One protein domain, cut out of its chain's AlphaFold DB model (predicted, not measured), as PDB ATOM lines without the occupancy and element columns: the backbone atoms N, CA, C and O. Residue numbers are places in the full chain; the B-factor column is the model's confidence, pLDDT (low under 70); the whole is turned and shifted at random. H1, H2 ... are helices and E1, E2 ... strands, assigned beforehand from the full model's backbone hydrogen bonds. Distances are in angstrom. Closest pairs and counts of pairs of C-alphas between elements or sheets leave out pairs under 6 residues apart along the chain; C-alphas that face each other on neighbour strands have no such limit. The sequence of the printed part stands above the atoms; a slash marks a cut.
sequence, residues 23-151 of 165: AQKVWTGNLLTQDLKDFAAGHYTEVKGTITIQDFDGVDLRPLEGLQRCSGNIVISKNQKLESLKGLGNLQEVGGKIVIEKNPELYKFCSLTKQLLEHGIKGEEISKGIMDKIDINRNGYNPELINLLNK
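Overview. This is residues 23 to 151 of the 165 residues of an uncharacterized protein of Flavobacterium sp. ASW18X (UniProt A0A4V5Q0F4). With little regular structure, the chain winds in stacked turns: parallel sheet E3 E4 E5 E6 is one wall, H1 lies at its E3 end, H2 and H4 at its E6 end. Of 129 printed residues, 47 are in four named helices and six named strands, mixed in class. The whole is compact, radius of gyration of the C-alphas 13.5 A, spans 35 by 32 by 20 A.

Arrangement. Parallel E1, residues 26 to 28, and E2, 46 to 48, with H1, 33 to 41, between, form a strand-helix-strand unit. Long links join E3, 51 to 54, to E4, 74 to 77, E4 to E5, 98 to 101, and E5 to H2, 114 to 120. E5, H2, H3, 130 to 133, and E6, 134 to 137, form another such unit. Between E3 and E4, N 53 and O 75 are 2.8 A apart. H1 only grazes this sheet. H2 only just touches H4, 145 to 149, with 3 pairs of C-alphas within 8 A.

Along the chain. E1 begins at C-alpha 26 (49.899, 86.452, 66.357); H1 is 14.0 A long.

Size, cuts and confidence. The printed part has no cut; pLDDT is under 70 at residues 23 and 123 to 129.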
ATOM      1  N   ALA A  23      58.649  85.331  71.588       59.47
ATOM      2  CA  ALA A  23      57.601  84.412  71.159       59.47
ATOM      3  C   ALA A  23      56.596  85.178  70.292       59.47
ATOM      4  O   ALA A  23      56.012  86.165  70.741       59.47
ATOM      5  N   GLN A  24      56.450  84.758  69.034       72.88
ATOM      6  CA  GLN A  24      55.611  85.470  68.086       72.88
ATOM      7  C   GLN A  24      54.147  85.308  68.469       72.88
ATOM      8  O   GLN A  24      53.506  84.316  68.123       72.88
ATOM      9  N   LYS A  25      53.603  86.278  69.200       94.38
ATOM     10  CA  LYS A  25      52.167  86.336  69.432       94.38
ATOM     11  C   LYS A  25      51.495  86.922  68.193       94.38
ATOM     12  O   LYS A  25      51.865  88.006  67.735       94.38
ATOM     13  N   VAL A  26      50.527  86.184  67.656       97.31
ATOM     14  CA  VAL A  26      49.899  86.452  66.357       97.31
ATOM     15  C   VAL A  26      48.493  87.013  66.540       97.31
ATOM     16  O   VAL A  26      47.666  86.408  67.220       97.31
ATOM     17  N   TRP A  27      48.228  88.158  65.918       98.25
ATOM     18  CA  TRP A  27      46.895  88.719  65.747       98.25
ATOM     19  C   TRP A  27      46.262  88.095  64.504       98.25
ATOM     20  O   TRP A  27      46.773  88.258  63.395       98.25
ATOM     21  N   THR A  28      45.175  87.346  64.677       97.62
ATOM     22  CA  THR A  28      44.479  86.697  63.558       97.62
ATOM     23  C   THR A  28      43.395  87.619  63.019       97.62
ATOM     24  O   THR A  28      42.528  88.053  63.773       97.62
ATOM     25  N   GLY A  29      43.414  87.867  61.710       98.00
ATOM     26  CA  GLY A  29      42.495  88.788  61.050       98.00
ATOM     27  C   GLY A  29      43.101  90.172  60.840       98.00
ATOM     28  O   GLY A  29      44.299  90.392  61.033       98.00
ATOM     29  N   ASN A  30      42.264  91.102  60.389       98.62
ATOM     30  CA  ASN A  30      42.684  92.478  60.158       98.62
ATOM     31  C   ASN A  30      42.899  93.202  61.491       98.62
ATOM     32  O   ASN A  30      42.197  92.937  62.466       98.62
ATOM     33  N   LEU A  31      43.865  94.117  61.508       98.75
ATOM     34  CA  LEU A  31      44.125  95.011  62.631       98.75
ATOM     35  C   LEU A  31      43.668  96.417  62.240       98.75
ATOM     36  O   LEU A  31      44.198  96.988  61.283       98.75
ATOM     37  N   LEU A  32      42.682  96.962  62.950       98.75
ATOM     38  CA  LEU A  32      42.120  98.289  62.696       98.75
ATOM     39  C   LEU A  32      42.631  99.310  63.723       98.75
ATOM     40  O   LEU A  32      43.173  98.943  64.765       98.75
ATOM     41  N   THR A  33      42.425 100.608  63.471       98.56
ATOM     42  CA  THR A  33      42.845 101.693  64.381       98.56
ATOM     43  C   THR A  33      42.393 101.473  65.827       98.56
ATOM     44  O   THR A  33      43.167 101.695  66.758       98.56
ATOM     45  N   GLN A  34      41.151 101.020  66.025       98.19
ATOM     46  CA  GLN A  34      40.579 100.772  67.353       98.19
ATOM     47  C   GLN A  34      41.290  99.654  68.132       98.19
ATOM     48  O   GLN A  34      41.290  99.672  69.359       98.19
ATOM     49  N   ASP A  35      41.951  98.736  67.426       98.44
ATOM     50  CA  ASP A  35      42.574  97.541  67.990       98.44
ATOM     51  C   ASP A  35      44.031  97.792  68.416       98.44
ATOM     52  O   ASP A  35      44.647  96.960  69.078       98.44
ATOM     53  N   LEU A  36      44.615  98.941  68.048       98.25
ATOM     54  CA  LEU A  36      46.036  99.235  68.266       98.25
ATOM     55  C   LEU A  36      46.442  99.169  69.745       98.25
ATOM     56  O   LEU A  36      47.551  98.736  70.062       98.25
ATOM     57  N   LYS A  37      45.549  99.573  70.657       97.44
ATOM     58  CA  LYS A  37      45.798  99.493  72.105       97.44
ATOM     59  C   LYS A  37      45.865  98.042  72.580       97.44
ATOM     60  O   LYS A  37      46.779  97.699  73.326       97.44
ATOM     61  N   ASP A  38      44.956  97.199  72.102       98.25
ATOM     62  CA  ASP A  38      44.896  95.781  72.459       98.25
ATOM     63  C   ASP A  38      46.047  94.995  71.825       98.25
ATOM     64  O   ASP A  38      46.644  94.126  72.465       98.25
ATOM     65  N   PHE A  39      46.428  95.345  70.594       98.31
ATOM     66  CA  PHE A  39      47.612  94.808  69.932       98.31
ATOM     67  C   PHE A  39      48.886  95.102  70.740       98.31
ATOM     68  O   PHE A  39      49.675  94.194  71.025       98.31
ATOM     69  N   ALA A  40      49.059  96.355  71.173       97.12
ATOM     70  CA  ALA A  40      50.203  96.774  71.974       97.12
ATOM     71  C   ALA A  40      50.220  96.099  73.357       97.12
ATOM     72  O   ALA A  40      51.221  95.487  73.733       97.12
ATOM     73  N   ALA A  41      49.106  96.160  74.094       97.19
ATOM     74  CA  ALA A  41      48.973  95.563  75.428       97.19
ATOM     75  C   ALA A  41      49.116  94.036  75.398       97.19
ATOM     76  O   ALA A  41      49.616  93.418  76.337       97.19
ATOM     77  N   GLY A  42      48.699  93.416  74.296       96.31
ATOM     78  CA  GLY A  42      48.847  91.992  74.078       96.31
ATOM     79  C   GLY A  42      50.264  91.555  73.717       96.31
ATOM     80  O   GLY A  42      50.483  90.344  73.691       96.31
ATOM     81  N   HIS A  43      51.196  92.478  73.453       95.75
ATOM     82  CA  HIS A  43      52.540  92.192  72.939       95.75
ATOM     83  C   HIS A  43      52.517  91.342  71.660       95.75
ATOM     84  O   HIS A  43      53.302  90.405  71.492       95.75
ATOM     85  N   TYR A  44      51.573  91.640  70.765       97.62
ATOM     86  CA  TYR A  44      51.520  91.009  69.455       97.62
ATOM     87  C   TYR A  44      52.681  91.493  68.580       97.62
ATOM     88  O   TYR A  44      53.124  92.636  68.660       97.62
ATOM     89  N   THR A  45      53.193  90.588  67.753       97.38
ATOM     90  CA  THR A  45      54.366  90.835  66.892       97.38
ATOM     91  C   THR A  45      54.088  90.505  65.429       97.38
ATOM     92  O   THR A  45      54.875  90.839  64.547       97.38
ATOM     93  N   GLU A  46      52.956  89.868  65.142       97.62
ATOM     94  CA  GLU A  46      52.557  89.479  63.798       97.62
ATOM     95  C   GLU A  46      51.064  89.723  63.606       97.62
ATOM     96  O   GLU A  46      50.271  89.455  64.510       97.62
ATOM     97  N   VAL A  47      50.689  90.192  62.418       98.50
ATOM     98  CA  VAL A  47      49.298  90.299  61.968       98.50
ATOM     99  C   VAL A  47      49.091  89.361  60.784       98.50
ATOM    100  O   VAL A  47      49.688  89.544  59.720       98.50
ATOM    101  N   LYS A  48      48.214  88.368  60.954       97.50
ATOM    102  CA  LYS A  48      47.729  87.495  59.877       97.50
ATOM    103  C   LYS A  48      46.499  88.106  59.213       97.50
ATOM    104  O   LYS A  48      45.383  87.601  59.344       97.50
ATOM    105  N   GLY A  49      46.719  89.223  58.535       97.81
ATOM    106  CA  GLY A  49      45.689  90.016  57.882       97.81
ATOM    107  C   GLY A  49      46.241  91.345  57.387       97.81
ATOM    108  O   GLY A  49      47.452  91.525  57.278       97.81
ATOM    109  N   THR A  50      45.339  92.267  57.068       98.44
ATOM    110  CA  THR A  50      45.673  93.641  56.675       98.44
ATOM    111  C   THR A  50      45.643  94.561  57.890       98.44
ATOM    112  O   THR A  50      44.725  94.491  58.706       98.44
ATOM    113  N   ILE A  51      46.622  95.457  57.984       98.88
ATOM    114  CA  ILE A  51      46.639  96.542  58.966       98.88
ATOM    115  C   ILE A  51      46.037  97.783  58.309       98.88
ATOM    116  O   ILE A  51      46.507  98.204  57.253       98.88
ATOM    117  N   THR A  52      45.009  98.370  58.920       98.88
ATOM    118  CA  THR A  52      44.385  99.620  58.462       98.88
ATOM    119  C   THR A  52      44.378 100.643  59.589       98.88
ATOM    120  O   THR A  52      43.731 100.438  60.612       98.88
ATOM    121  N   ILE A  53      45.076 101.758  59.380       98.81
ATOM    122  CA  ILE A  53      45.150 102.884  60.313       98.81
ATOM    123  C   ILE A  53      44.535 104.104  59.641       98.81
ATOM    124  O   ILE A  53      45.127 104.715  58.747       98.81
ATOM    125  N   GLN A  54      43.320 104.416  60.070       98.62
ATOM    126  CA  GLN A  54      42.521 105.557  59.645       98.62
ATOM    127  C   GLN A  54      41.989 106.326  60.844       98.62
ATOM    128  O   GLN A  54      41.696 105.722  61.876       98.62
ATOM    129  N   ASP A  55      41.871 107.645  60.690       98.00
ATOM    130  CA  ASP A  55      41.344 108.556  61.710       98.00
ATOM    131  C   ASP A  55      42.024 108.388  63.089       98.00
ATOM    132  O   ASP A  55      41.415 108.564  64.143       98.00
ATOM    133  N   PHE A  56      43.312 108.034  63.086       98.12
ATOM    134  CA  PHE A  56      44.124 107.860  64.281       98.12
ATOM    135  C   PHE A  56      44.497 109.216  64.892       98.12
ATOM    136  O   PHE A  56      44.912 110.144  64.192       98.12
ATOM    137  N   ASP A  57      44.357 109.328  66.215       97.31
ATOM    138  CA  ASP A  57      44.566 110.574  66.956       97.31
ATOM    139  C   ASP A  57      46.011 110.785  67.433       97.31
ATOM    140  O   ASP A  57      46.349 111.878  67.900       97.31
ATOM    141  N   GLY A  58      46.859 109.763  67.306       97.81
ATOM    142  CA  GLY A  58      48.251 109.799  67.719       97.81
ATOM    143  C   GLY A  58      49.174 110.449  66.690       97.81
ATOM    144  O   GLY A  58      48.923 110.455  65.485       97.81
ATOM    145  N   VAL A  59      50.293 110.970  67.194       98.06
ATOM    146  CA  VAL A  59      51.346 111.606  66.385       98.06
ATOM    147  C   VAL A  59      52.346 110.605  65.802       98.06
ATOM    148  O   VAL A  59      53.087 110.931  64.875       98.06
ATOM    149  N   ASP A  60      52.370 109.377  66.323       98.50
ATOM    150  CA  ASP A  60      53.203 108.281  65.837       98.50
ATOM    151  C   ASP A  60      52.554 106.907  66.044       98.50
ATOM    152  O   ASP A  60      51.591 106.750  66.790       98.50
ATOM    153  N   LEU A  61      53.100 105.885  65.389       98.62
ATOM    154  CA  LEU A  61      52.597 104.509  65.408       98.62
ATOM    155  C   LEU A  61      53.251 103.643  66.494       98.62
ATOM    156  O   LEU A  61      53.366 102.431  66.321       98.62
ATOM    157  N   ARG A  62      53.666 104.222  67.630       98.12
ATOM    158  CA  ARG A  62      54.273 103.470  68.749       98.12
ATOM    159  C   ARG A  62      53.480 102.242  69.220       98.12
ATOM    160  O   ARG A  62      54.131 101.274  69.601       98.12
ATOM    161  N   PRO A  63      52.132 102.189  69.159       98.38
ATOM    162  CA  PRO A  63      51.404 100.947  69.440       98.38
ATOM    163  C   PRO A  63      51.835  99.742  68.581       98.38
ATOM    164  O   PRO A  63      51.614  98.600  68.968       98.38
ATOM    165  N   LEU A  64      52.477  99.981  67.433       98.50
ATOM    166  CA  LEU A  64      53.020  98.956  66.544       98.50
ATOM    167  C   LEU A  64      54.509  98.655  66.773       98.50
ATOM    168  O   LEU A  64      55.079  97.913  65.987       98.50
ATOM    169  N   GLU A  65      55.149  99.169  67.829       96.94
ATOM    170  CA  GLU A  65      56.592  98.986  68.078       96.94
ATOM    171  C   GLU A  65      57.033  97.513  68.114       96.94
ATOM    172  O   GLU A  65      58.148  97.190  67.711       96.94
ATOM    173  N   GLY A  66      56.153  96.601  68.535       95.75
ATOM    174  CA  GLY A  66      56.410  95.158  68.521       95.75
ATOM    175  C   GLY A  66      56.193  94.466  67.169       95.75
ATOM    176  O   GLY A  66      56.566  93.303  67.028       95.75
ATOM    177  N   LEU A  67      55.588  95.135  66.181       98.00
ATOM    178  CA  LEU A  67      55.217  94.536  64.899       98.00
ATOM    179  C   LEU A  67      56.461  94.164  64.086       98.00
ATOM    180  O   LEU A  67      57.273  95.013  63.733       98.00
ATOM    181  N   GLN A  68      56.557  92.886  63.730       97.25
ATOM    182  CA  GLN A  68      57.623  92.317  62.910       97.25
ATOM    183  C   GLN A  68      57.117  91.830  61.555       97.25
ATOM    184  O   GLN A  68      57.846  91.916  60.568       97.25
ATOM    185  N   ARG A  69      55.883  91.318  61.481       97.00
ATOM    186  CA  ARG A  69      55.316  90.768  60.242       97.00
ATOM    187  C   ARG A  69      53.855  91.151  60.039       97.00
ATOM    188  O   ARG A  69      53.057  91.099  60.970       97.00
ATOM    189  N   CYS A  70      53.500  91.452  58.798       97.50
ATOM    190  CA  CYS A  70      52.125  91.580  58.333       97.50
ATOM    191  C   CYS A  70      51.950  90.682  57.107       97.50
ATOM    192  O   CYS A  70      52.661  90.851  56.123       97.50
ATOM    193  N   SER A  71      51.024  89.723  57.130       96.50
ATOM    194  CA  SER A  71      50.811  88.846  55.969       96.50
ATOM    195  C   SER A  71      50.030  89.521  54.834       96.50
ATOM    196  O   SER A  71      50.028  89.017  53.717       96.50
ATOM    197  N   GLY A  72      49.324  90.619  55.122       95.94
ATOM    198  CA  GLY A  72      48.511  91.369  54.167       95.94
ATOM    199  C   GLY A  72      49.109  92.727  53.813       95.94
ATOM    200  O   GLY A  72      50.327  92.901  53.763       95.94
ATOM    201  N   ASN A  73      48.231  93.695  53.541       97.12
ATOM    202  CA  ASN A  73      48.632  95.073  53.265       97.12
ATOM    203  C   ASN A  73      48.830  95.858  54.570       97.12
ATOM    204  O   ASN A  73      48.255  95.528  55.608       97.12
ATOM    205  N   ILE A  74      49.586  96.948  54.495       98.56
ATOM    206  CA  ILE A  74      49.576  98.013  55.500       98.56
ATOM    207  C   ILE A  74      49.011  99.258  54.830       98.56
ATOM    208  O   ILE A  74      49.579  99.746  53.858       98.56
ATOM    209  N   VAL A  75      47.895  99.761  55.345       98.75
ATOM    210  CA  VAL A  75      47.212 100.954  54.838       98.75
ATOM    211  C   VAL A  75      47.161 101.996  55.948       98.75
ATOM    212  O   VAL A  75      46.493 101.794  56.957       98.75
ATOM    213  N   ILE A  76      47.855 103.117  55.771       98.88
ATOM    214  CA  ILE A  76      47.897 104.234  56.722       98.88
ATOM    215  C   ILE A  76      47.352 105.459  56.006       98.88
ATOM    216  O   ILE A  76      48.005 106.022  55.128       98.88
ATOM    217  N   SER A  77      46.134 105.873  56.345       98.81
ATOM    218  CA  SER A  77      45.489 106.952  55.605       98.81
ATOM    219  C   SER A  77      44.601 107.859  56.431       98.81
ATOM    220  O   SER A  77      44.030 107.425  57.418       98.81
ATOM    221  N   LYS A  78      44.444 109.113  55.998       98.56
ATOM    222  CA  LYS A  78      43.541 110.103  56.623       98.56
ATOM    223  C   LYS A  78      43.859 110.436  58.091       98.56
ATOM    224  O   LYS A  78      42.994 110.927  58.808       98.56
ATOM    225  N   ASN A  79      45.091 110.234  58.550       98.69
ATOM    226  CA  ASN A  79      45.470 110.542  59.928       98.69
ATOM    227  C   ASN A  79      45.941 111.998  60.023       98.69
ATOM    228  O   ASN A  79      47.053 112.338  59.622       98.69
ATOM    229  N   GLN A  80      45.071 112.866  60.544       98.06
ATOM    230  CA  GLN A  80      45.278 114.321  60.555       98.06
ATOM    231  C   GLN A  80      46.418 114.781  61.463       98.06
ATOM    232  O   GLN A  80      46.921 115.877  61.271       98.06
ATOM    233  N   LYS A  81      46.799 113.978  62.459       98.00
ATOM    234  CA  LYS A  81      47.827 114.326  63.453       98.00
ATOM    235  C   LYS A  81      49.101 113.501  63.324       98.00
ATOM    236  O   LYS A  81      50.049 113.752  64.054       98.00
ATOM    237  N   LEU A  82      49.113 112.491  62.453       98.56
ATOM    238  CA  LEU A  82      50.226 111.555  62.365       98.56
ATOM    239  C   LEU A  82      51.437 112.260  61.757       98.56
ATOM    240  O   LEU A  82      51.403 112.626  60.591       98.56
ATOM    241  N   GLU A  83      52.505 112.404  62.535       97.75
ATOM    242  CA  GLU A  83      53.738 113.083  62.128       97.75
ATOM    243  C   GLU A  83      54.846 112.115  61.716       97.75
ATOM    244  O   GLU A  83      55.745 112.461  60.940       97.75
ATOM    245  N   SER A  84      54.796 110.887  62.238       98.00
ATOM    246  CA  SER A  84      55.846 109.896  62.049       98.00
ATOM    247  C   SER A  84      55.325 108.467  61.971       98.00
ATOM    248  O   SER A  84      54.419 108.072  62.695       98.00
ATOM    249  N   LEU A  85      56.000 107.643  61.170       98.56
ATOM    250  CA  LEU A  85      55.833 106.186  61.164       98.56
ATOM    251  C   LEU A  85      56.572 105.475  62.312       98.56
ATOM    252  O   LEU A  85      56.666 104.243  62.310       98.56
ATOM    253  N   LYS A  86      57.115 106.227  63.282       98.12
ATOM    254  CA  LYS A  86      57.787 105.676  64.464       98.12
ATOM    255  C   LYS A  86      56.910 104.618  65.123       98.12
ATOM    256  O   LYS A  86      55.746 104.869  65.398       98.12
ATOM    257  N   GLY A  87      57.491 103.445  65.360       97.75
ATOM    258  CA  GLY A  87      56.781 102.225  65.750       97.75
ATOM    259  C   GLY A  87      56.900 101.122  64.697       97.75
ATOM    260  O   GLY A  87      57.006  99.961  65.049       97.75
ATOM    261  N   LEU A  88      57.051 101.455  63.412       98.38
ATOM    262  CA  LEU A  88      57.260 100.443  62.363       98.38
ATOM    263  C   LEU A  88      58.717  99.975  62.203       98.38
ATOM    264  O   LEU A  88      59.012  99.191  61.310       98.38
ATOM    265  N   GLY A  89      59.645 100.431  63.048       97.00
ATOM    266  CA  GLY A  89      61.083 100.175  62.874       97.00
ATOM    267  C   GLY A  89      61.497  98.703  62.987       97.00
ATOM    268  O   GLY A  89      62.549  98.333  62.473       97.00
ATOM    269  N   ASN A  90      60.671  97.871  63.631       96.56
ATOM    270  CA  ASN A  90      60.897  96.431  63.770       96.56
ATOM    271  C   ASN A  90      60.212  95.601  62.677       96.56
ATOM    272  O   ASN A  90      60.381  94.381  62.659       96.56
ATOM    273  N   LEU A  91      59.467  96.238  61.770       97.38
ATOM    274  CA  LEU A  91      58.771  95.566  60.683       97.38
ATOM    275  C   LEU A  91      59.791  94.994  59.694       97.38
ATOM    276  O   LEU A  91      60.567  95.720  59.074       97.38
ATOM    277  N   GLN A  92      59.771  93.676  59.552       95.88
ATOM    278  CA  GLN A  92      60.678  92.907  58.704       95.88
ATOM    279  C   GLN A  92      59.987  92.402  57.444       95.88
ATOM    280  O   GLN A  92      60.658  92.182  56.441       95.88
ATOM    281  N   GLU A  93      58.669  92.191  57.493       95.38
ATOM    282  CA  GLU A  93      57.943  91.563  56.395       95.38
ATOM    283  C   GLU A  93      56.533  92.123  56.202       95.38
ATOM    284  O   GLU A  93      55.763  92.244  57.159       95.38
ATOM    285  N   VAL A  94      56.179  92.388  54.943       96.00
ATOM    286  CA  VAL A  94      54.821  92.696  54.487       96.00
ATOM    287  C   VAL A  94      54.488  91.784  53.310       96.00
ATOM    288  O   VAL A  94      55.180  91.792  52.297       96.00
ATOM    289  N   GLY A  95      53.428  90.988  53.437       94.38
ATOM    290  CA  GLY A  95      52.986  90.059  52.397       94.38
ATOM    291  C   GLY A  95      52.331  90.742  51.191       94.38
ATOM    292  O   GLY A  95      52.350  90.204  50.085       94.38
ATOM    293  N   GLY A  96      51.749  91.924  51.409       93.12
ATOM    294  CA  GLY A  96      51.061  92.723  50.401       93.12
ATOM    295  C   GLY A  96      51.781  94.028  50.057       93.12
ATOM    296  O   GLY A  96      52.982  94.062  49.808       93.12
ATOM    297  N   LYS A  97      51.013  95.116  49.991       93.56
ATOM    298  CA  LYS A  97      51.484  96.474  49.698       93.56
ATOM    299  C   LYS A  97      51.551  97.332  50.957       93.56
ATOM    300  O   LYS A  97      50.795  97.115  51.903       93.56
ATOM    301  N   ILE A  98      52.395  98.356  50.917       96.75
ATOM    302  CA  ILE A  98      52.371  99.477  51.857       96.75
ATOM    303  C   ILE A  98      51.739 100.667  51.135       96.75
ATOM    304  O   ILE A  98      52.247 101.112  50.111       96.75
ATOM    305  N   VAL A  99      50.628 101.169  51.661       97.94
ATOM    306  CA  VAL A  99      49.915 102.338  51.139       97.94
ATOM    307  C   VAL A  99      49.841 103.377  52.247       97.94
ATOM    308  O   VAL A  99      49.242 103.131  53.294       97.94
ATOM    309  N   ILE A 100      50.458 104.533  52.032       98.56
ATOM    310  CA  ILE A 100      50.492 105.639  52.986       98.56
ATOM    311  C   ILE A 100      50.005 106.889  52.269       98.56
ATOM    312  O   ILE A 100      50.733 107.481  51.471       98.56
ATOM    313  N   GLU A 101      48.770 107.302  52.544       98.50
ATOM    314  CA  GLU A 101      48.172 108.426  51.827       98.50
ATOM    315  C   GLU A 101      47.298 109.349  52.664       98.50
ATOM    316  O   GLU A 101      46.632 108.928  53.602       98.50
ATOM    317  N   LYS A 102      47.205 110.624  52.277       98.44
ATOM    318  CA  LYS A 102      46.299 111.597  52.922       98.44
ATOM    319  C   LYS A 102      46.602 111.802  54.416       98.44
ATOM    320  O   LYS A 102      45.675 111.959  55.207       98.44
ATOM    321  N   ASN A 103      47.875 111.799  54.813       98.56
ATOM    322  CA  ASN A 103      48.313 112.135  56.172       98.56
ATOM    323  C   ASN A 103      49.057 113.487  56.128       98.56
ATOM    324  O   ASN A 103      50.277 113.508  55.948       98.56
ATOM    325  N   PRO A 104      48.347 114.631  56.204       97.12
ATOM    326  CA  PRO A 104      48.915 115.948  55.882       97.12
ATOM    327  C   PRO A 104      50.049 116.377  56.819       97.12
ATOM    328  O   PRO A 104      50.930 117.131  56.414       97.12
ATOM    329  N   GLU A 105      50.064 115.858  58.045       97.06
ATOM    330  CA  GLU A 105      51.102 116.142  59.032       97.06
ATOM    331  C   GLU A 105      52.259 115.133  58.992       97.06
ATOM    332  O   GLU A 105      53.214 115.308  59.734       97.06
ATOM    333  N   LEU A 106      52.233 114.103  58.134       97.69
ATOM    334  CA  LEU A 106      53.239 113.035  58.136       97.69
ATOM    335  C   LEU A 106      54.489 113.440  57.353       97.69
ATOM    336  O   LEU A 106      54.445 113.541  56.126       97.69
ATOM    337  N   TYR A 107      55.610 113.613  58.061       96.69
ATOM    338  CA  TYR A 107      56.890 114.015  57.466       96.69
ATOM    339  C   TYR A 107      58.093 113.133  57.840       96.69
ATOM    340  O   TYR A 107      59.182 113.360  57.322       96.69
ATOM    341  N   LYS A 108      57.925 112.111  58.697       96.94
ATOM    342  CA  LYS A 108      59.005 111.202  59.142       96.94
ATOM    343  C   LYS A 108      58.717 109.736  58.789       96.94
ATOM    344  O   LYS A 108      57.927 109.074  59.467       96.94
ATOM    345  N   PHE A 109      59.434 109.201  57.801       97.56
ATOM    346  CA  PHE A 109      59.266 107.851  57.239       97.56
ATOM    347  C   PHE A 109      60.392 106.873  57.592       97.56
ATOM    348  O   PHE A 109      60.309 105.704  57.230       97.56
ATOM    349  N   CYS A 110      61.420 107.299  58.327       94.88
ATOM    350  CA  CYS A 110      62.632 106.505  58.573       94.88
ATOM    351  C   CYS A 110      62.439 105.161  59.291       94.88
ATOM    352  O   CYS A 110      63.375 104.372  59.389       94.88
ATOM    353  N   SER A 111      61.235 104.879  59.788       96.75
ATOM    354  CA  SER A 111      60.868 103.555  60.293       96.75
ATOM    355  C   SER A 111      60.642 102.517  59.192       96.75
ATOM    356  O   SER A 111      60.715 101.329  59.483       96.75
ATOM    357  N   LEU A 112      60.424 102.926  57.937       95.81
ATOM    358  CA  LEU A 112      60.475 102.024  56.785       95.81
ATOM    359  C   LEU A 112      61.940 101.730  56.462       95.81
ATOM    360  O   LEU A 112      62.605 102.474  55.744       95.81
ATOM    361  N   THR A 113      62.470 100.673  57.071       94.12
ATOM    362  CA  THR A 113      63.899 100.372  57.001       94.12
ATOM    363  C   THR A 113      64.323  99.948  55.598       94.12
ATOM    364  O   THR A 113      63.583  99.286  54.875       94.12
ATOM    365  N   LYS A 114      65.576 100.246  55.238       92.31
ATOM    366  CA  LYS A 114      66.193  99.745  54.002       92.31
ATOM    367  C   LYS A 114      66.040  98.221  53.855       92.31
ATOM    368  O   LYS A 114      65.693  97.750  52.782       92.31
ATOM    369  N   GLN A 115      66.204  97.471  54.948       91.44
ATOM    370  CA  GLN A 115      66.030  96.017  54.963       91.44
ATOM    371  C   GLN A 115      64.612  95.588  54.551       91.44
ATOM    372  O   GLN A 115      64.462  94.681  53.733       91.44
ATOM    373  N   LEU A 116      63.578  96.244  55.091       92.94
ATOM    374  CA  LEU A 116      62.190  95.994  54.703       92.94
ATOM    375  C   LEU A 116      61.977  96.287  53.212       92.94
ATOM    376  O   LEU A 116      61.361  95.489  52.513       92.94
ATOM    377  N   LEU A 117      62.506  97.411  52.724       91.38
ATOM    378  CA  LEU A 117      62.321  97.863  51.344       91.38
ATOM    379  C   LEU A 117      63.047  96.977  50.320       91.38
ATOM    380  O   LEU A 117      62.526  96.758  49.232       91.38
ATOM    381  N   GLU A 118      64.227  96.457  50.655       89.44
ATOM    382  CA  GLU A 118      65.015  95.613  49.747       89.44
ATOM    383  C   GLU A 118      64.550  94.150  49.736       89.44
ATOM    384  O   GLU A 118      64.672  93.476  48.711       89.44
ATOM    385  N   HIS A 119      64.038  93.641  50.863       87.75
ATOM    386  CA  HIS A 119      63.836  92.196  51.043       87.75
ATOM    387  C   HIS A 119      62.536  91.796  51.748       87.75
ATOM    388  O   HIS A 119      62.157  90.626  51.708       87.75
ATOM    389  N   GLY A 120      61.870  92.726  52.428       88.06
ATOM    390  CA  GLY A 120      60.752  92.419  53.317       88.06
ATOM    391  C   GLY A 120      59.369  92.544  52.681       88.06
ATOM    392  O   GLY A 120      58.409  91.992  53.214       88.06
ATOM    393  N   ILE A 121      59.229  93.229  51.546       90.62
ATOM    394  CA  ILE A 121      57.942  93.324  50.847       90.62
ATOM    395  C   ILE A 121      57.816  92.177  49.847       90.62
ATOM    396  O   ILE A 121      58.497  92.142  48.822       90.62
ATOM    397  N   LYS A 122      56.939  91.224  50.157       84.50
ATOM    398  CA  LYS A 122      56.710  90.036  49.336       84.50
ATOM    399  C   LYS A 122      55.724  90.324  48.202       84.50
ATOM    400  O   LYS A 122      54.898  91.239  48.223       84.50
ATOM    401  N   GLY A 123      55.800  89.497  47.171       66.25
ATOM    402  CA  GLY A 123      54.834  89.490  46.089       66.25
ATOM    403  C   GLY A 123      54.926  88.203  45.296       66.25
ATOM    404  O   GLY A 123      56.021  87.763  44.954       66.25
ATOM    405  N   GLU A 124      53.769  87.626  44.991       55.16
ATOM    406  CA  GLU A 124      53.635  86.776  43.817       55.16
ATOM    407  C   GLU A 124      53.917  87.655  42.593       55.16
ATOM    408  O   GLU A 124      53.368  88.750  42.463       55.16
ATOM    409  N   GLU A 125      54.816  87.180  41.742       51.78
ATOM    410  CA  GLU A 125      55.271  87.789  40.492       51.78
ATOM    411  C   GLU A 125      56.370  88.860  40.586       51.78
ATOM    412  O   GLU A 125      56.187  90.050  40.840       51.78
ATOM    413  N   ILE A 126      57.546  88.383  40.200       50.38
ATOM    414  CA  ILE A 126      58.823  89.053  39.942       50.38
ATOM    415  C   ILE A 126      58.734  90.061  38.765       50.38
ATOM    416  O   ILE A 126      59.754  90.520  38.262       50.38
ATOM    417  N   SER A 127      57.524  90.393  38.294       50.84
ATOM    418  CA  SER A 127      57.266  91.158  37.067       50.84
ATOM    419  C   SER A 127      57.076  92.663  37.292       50.84
ATOM    420  O   SER A 127      57.264  93.435  36.356       50.84
ATOM    421  N   LYS A 128      56.728  93.100  38.512       57.38
ATOM    422  CA  LYS A 128      56.290  94.488  38.790       57.38
ATOM    423  C   LYS A 128      57.191  95.316  39.712       57.38
ATOM    424  O   LYS A 128      56.972  96.509  39.887       57.38
ATOM    425  N   GLY A 129      58.251  94.714  40.250       67.38
ATOM    426  CA  GLY A 129      59.225  95.413  41.089       67.38
ATOM    427  C   GLY A 129      58.643  95.986  42.392       67.38
ATOM    428  O   GLY A 129      57.445  95.952  42.664       67.38
ATOM    429  N   ILE A 130      59.527  96.507  43.239       77.88
ATOM    430  CA  ILE A 130      59.185  97.066  44.558       77.88
ATOM    431  C   ILE A 130      58.340  98.352  44.468       77.88
ATOM    432  O   ILE A 130      57.553  98.638  45.367       77.88
ATOM    433  N   MET A 131      58.455  99.102  43.365       75.81
ATOM    434  CA  MET A 131      57.756 100.378  43.166       75.81
ATOM    435  C   MET A 131      56.229 100.212  43.137       75.81
ATOM    436  O   MET A 131      55.521 101.020  43.721       75.81
ATOM    437  N   ASP A 132      55.709  99.114  42.584       83.50
ATOM    438  CA  ASP A 132      54.263  98.841  42.546       83.50
ATOM    439  C   ASP A 132      53.683  98.386  43.902       83.50
ATOM    440  O   ASP A 132      52.460  98.210  44.052       83.50
ATOM    441  N   LYS A 133      54.556  98.136  44.884       88.50
ATOM    442  CA  LYS A 133      54.202  97.639  46.218       88.50
ATOM    443  C   LYS A 133      54.205  98.725  47.288       88.50
ATOM    444  O   LYS A 133      53.700  98.465  48.380       88.50
ATOM    445  N   ILE A 134      54.735  99.908  46.989       91.88
ATOM    446  CA  ILE A 134      54.787 101.035  47.917       91.88
ATOM    447  C   ILE A 134      54.142 102.239  47.250       91.88
ATOM    448  O   ILE A 134      54.653 102.753  46.263       91.88
ATOM    449  N   ASP A 135      53.038 102.701  47.823       94.75
ATOM    450  CA  ASP A 135      52.365 103.922  47.401       94.75
ATOM    451  C   ASP A 135      52.423 104.946  48.538       94.75
ATOM    452  O   ASP A 135      51.875 104.719  49.619       94.75
ATOM    453  N   ILE A 136      53.133 106.051  48.308       96.69
ATOM    454  CA  ILE A 136      53.274 107.162  49.250       96.69
ATOM    455  C   ILE A 136      52.870 108.438  48.518       96.69
ATOM    456  O   ILE A 136      53.622 108.963  47.698       96.69
ATOM    457  N   ASN A 137      51.677 108.948  48.810       97.19
ATOM    458  CA  ASN A 137      51.156 110.143  48.154       97.19
ATOM    459  C   ASN A 137      50.303 110.992  49.104       97.19
ATOM    460  O   ASN A 137      49.737 110.496  50.070       97.19
ATOM    461  N   ARG A 138      50.159 112.294  48.831       97.56
ATOM    462  CA  ARG A 138      49.270 113.188  49.606       97.56
ATOM    463  C   ARG A 138      49.563 113.209  51.122       97.56
ATOM    464  O   ARG A 138      48.646 113.385  51.921       97.56
ATOM    465  N   ASN A 139      50.818 113.033  51.522       97.69
ATOM    466  CA  ASN A 139      51.293 113.238  52.893       97.69
ATOM    467  C   ASN A 139      52.035 114.579  53.026       97.69
ATOM    468  O   ASN A 139      52.319 115.219  52.010       97.69
ATOM    469  N   GLY A 140      52.373 114.985  54.254       96.06
ATOM    470  CA  GLY A 140      53.152 116.206  54.521       96.06
ATOM    471  C   GLY A 140      54.535 116.214  53.857       96.06
ATOM    472  O   GLY A 140      55.014 117.254  53.417       96.06
ATOM    473  N   TYR A 141      55.138 115.037  53.717       95.38
ATOM    474  CA  TYR A 141      56.294 114.759  52.870       95.38
ATOM    475  C   TYR A 141      56.045 113.435  52.143       95.38
ATOM    476  O   TYR A 141      55.522 112.496  52.737       95.38
ATOM    477  N   ASN A 142      56.391 113.352  50.860       95.62
ATOM    478  CA  ASN A 142      56.217 112.140  50.056       95.62
ATOM    479  C   ASN A 142      57.583 111.754  49.470       95.62
ATOM    480  O   ASN A 142      57.900 112.206  48.371       95.62
ATOM    481  N   PRO A 143      58.425 111.013  50.217       94.44
ATOM    482  CA  PRO A 143      59.724 110.575  49.718       94.44
ATOM    483  C   PRO A 143      59.562 109.612  48.544       94.44
ATOM    484  O   PRO A 143      58.684 108.747  48.559       94.44
ATOM    485  N   GLU A 144      60.463 109.698  47.568       92.38
ATOM    486  CA  GLU A 144      60.617 108.627  46.590       92.38
ATOM    487  C   GLU A 144      61.293 107.414  47.243       92.38
ATOM    488  O   GLU A 144      61.964 107.511  48.277       92.38
ATOM    489  N   LEU A 145      61.181 106.244  46.606       89.62
ATOM    490  CA  LEU A 145      61.841 105.030  47.090       89.62
ATOM    491  C   LEU A 145      63.355 105.229  47.271       89.62
ATOM    492  O   LEU A 145      63.931 104.737  48.240       89.62
ATOM    493  N   ILE A 146      63.997 105.975  46.369       90.38
ATOM    494  CA  ILE A 146      65.433 106.250  46.456       90.38
ATOM    495  C   ILE A 146      65.789 107.085  47.695       90.38
ATOM    496  O   ILE A 146      66.800 106.803  48.338       90.38
ATOM    497  N   ASN A 147      64.941 108.042  48.093       92.19
ATOM    498  CA  ASN A 147      65.129 108.813  49.324       92.19
ATOM    499  C   ASN A 147      65.073 107.889  50.549       92.19
ATOM    500  O   ASN A 147      65.963 107.922  51.400       92.19
ATOM    501  N   LEU A 148      64.090 106.981  50.593       92.12
ATOM    502  CA  LEU A 148      63.968 105.996  51.672       92.12
ATOM    503  C   LEU A 148      65.194 105.069  51.761       92.12
ATOM    504  O   LEU A 148      65.723 104.848  52.852       92.12
ATOM    505  N   LEU A 149      65.689 104.563  50.625       90.25
ATOM    506  CA  LEU A 149      66.874 103.693  50.569       90.25
ATOM    507  C   LEU A 149      68.164 104.416  50.986       90.25
ATOM    508  O   LEU A 149      69.042 103.804  51.603       90.25
ATOM    509  N   ASN A 150      68.254 105.717  50.703       92.50
ATOM    510  CA  ASN A 150      69.377 106.574  51.084       92.50
ATOM    511  C   ASN A 150      69.262 107.141  52.506       92.50
ATOM    512  O   ASN A 150      70.140 107.889  52.930       92.50
ATOM    513  N   LYS A 151      68.221 106.758  53.263       87.25
ATOM    514  CA  LYS A 151      67.904 107.285  54.603       87.25
ATOM    515  C   LYS A 151      67.622 108.793  54.635       87.25
ATOM    516  O   LYS A 151      67.639 109.396  55.704       87.25
TER     517      LYS A 151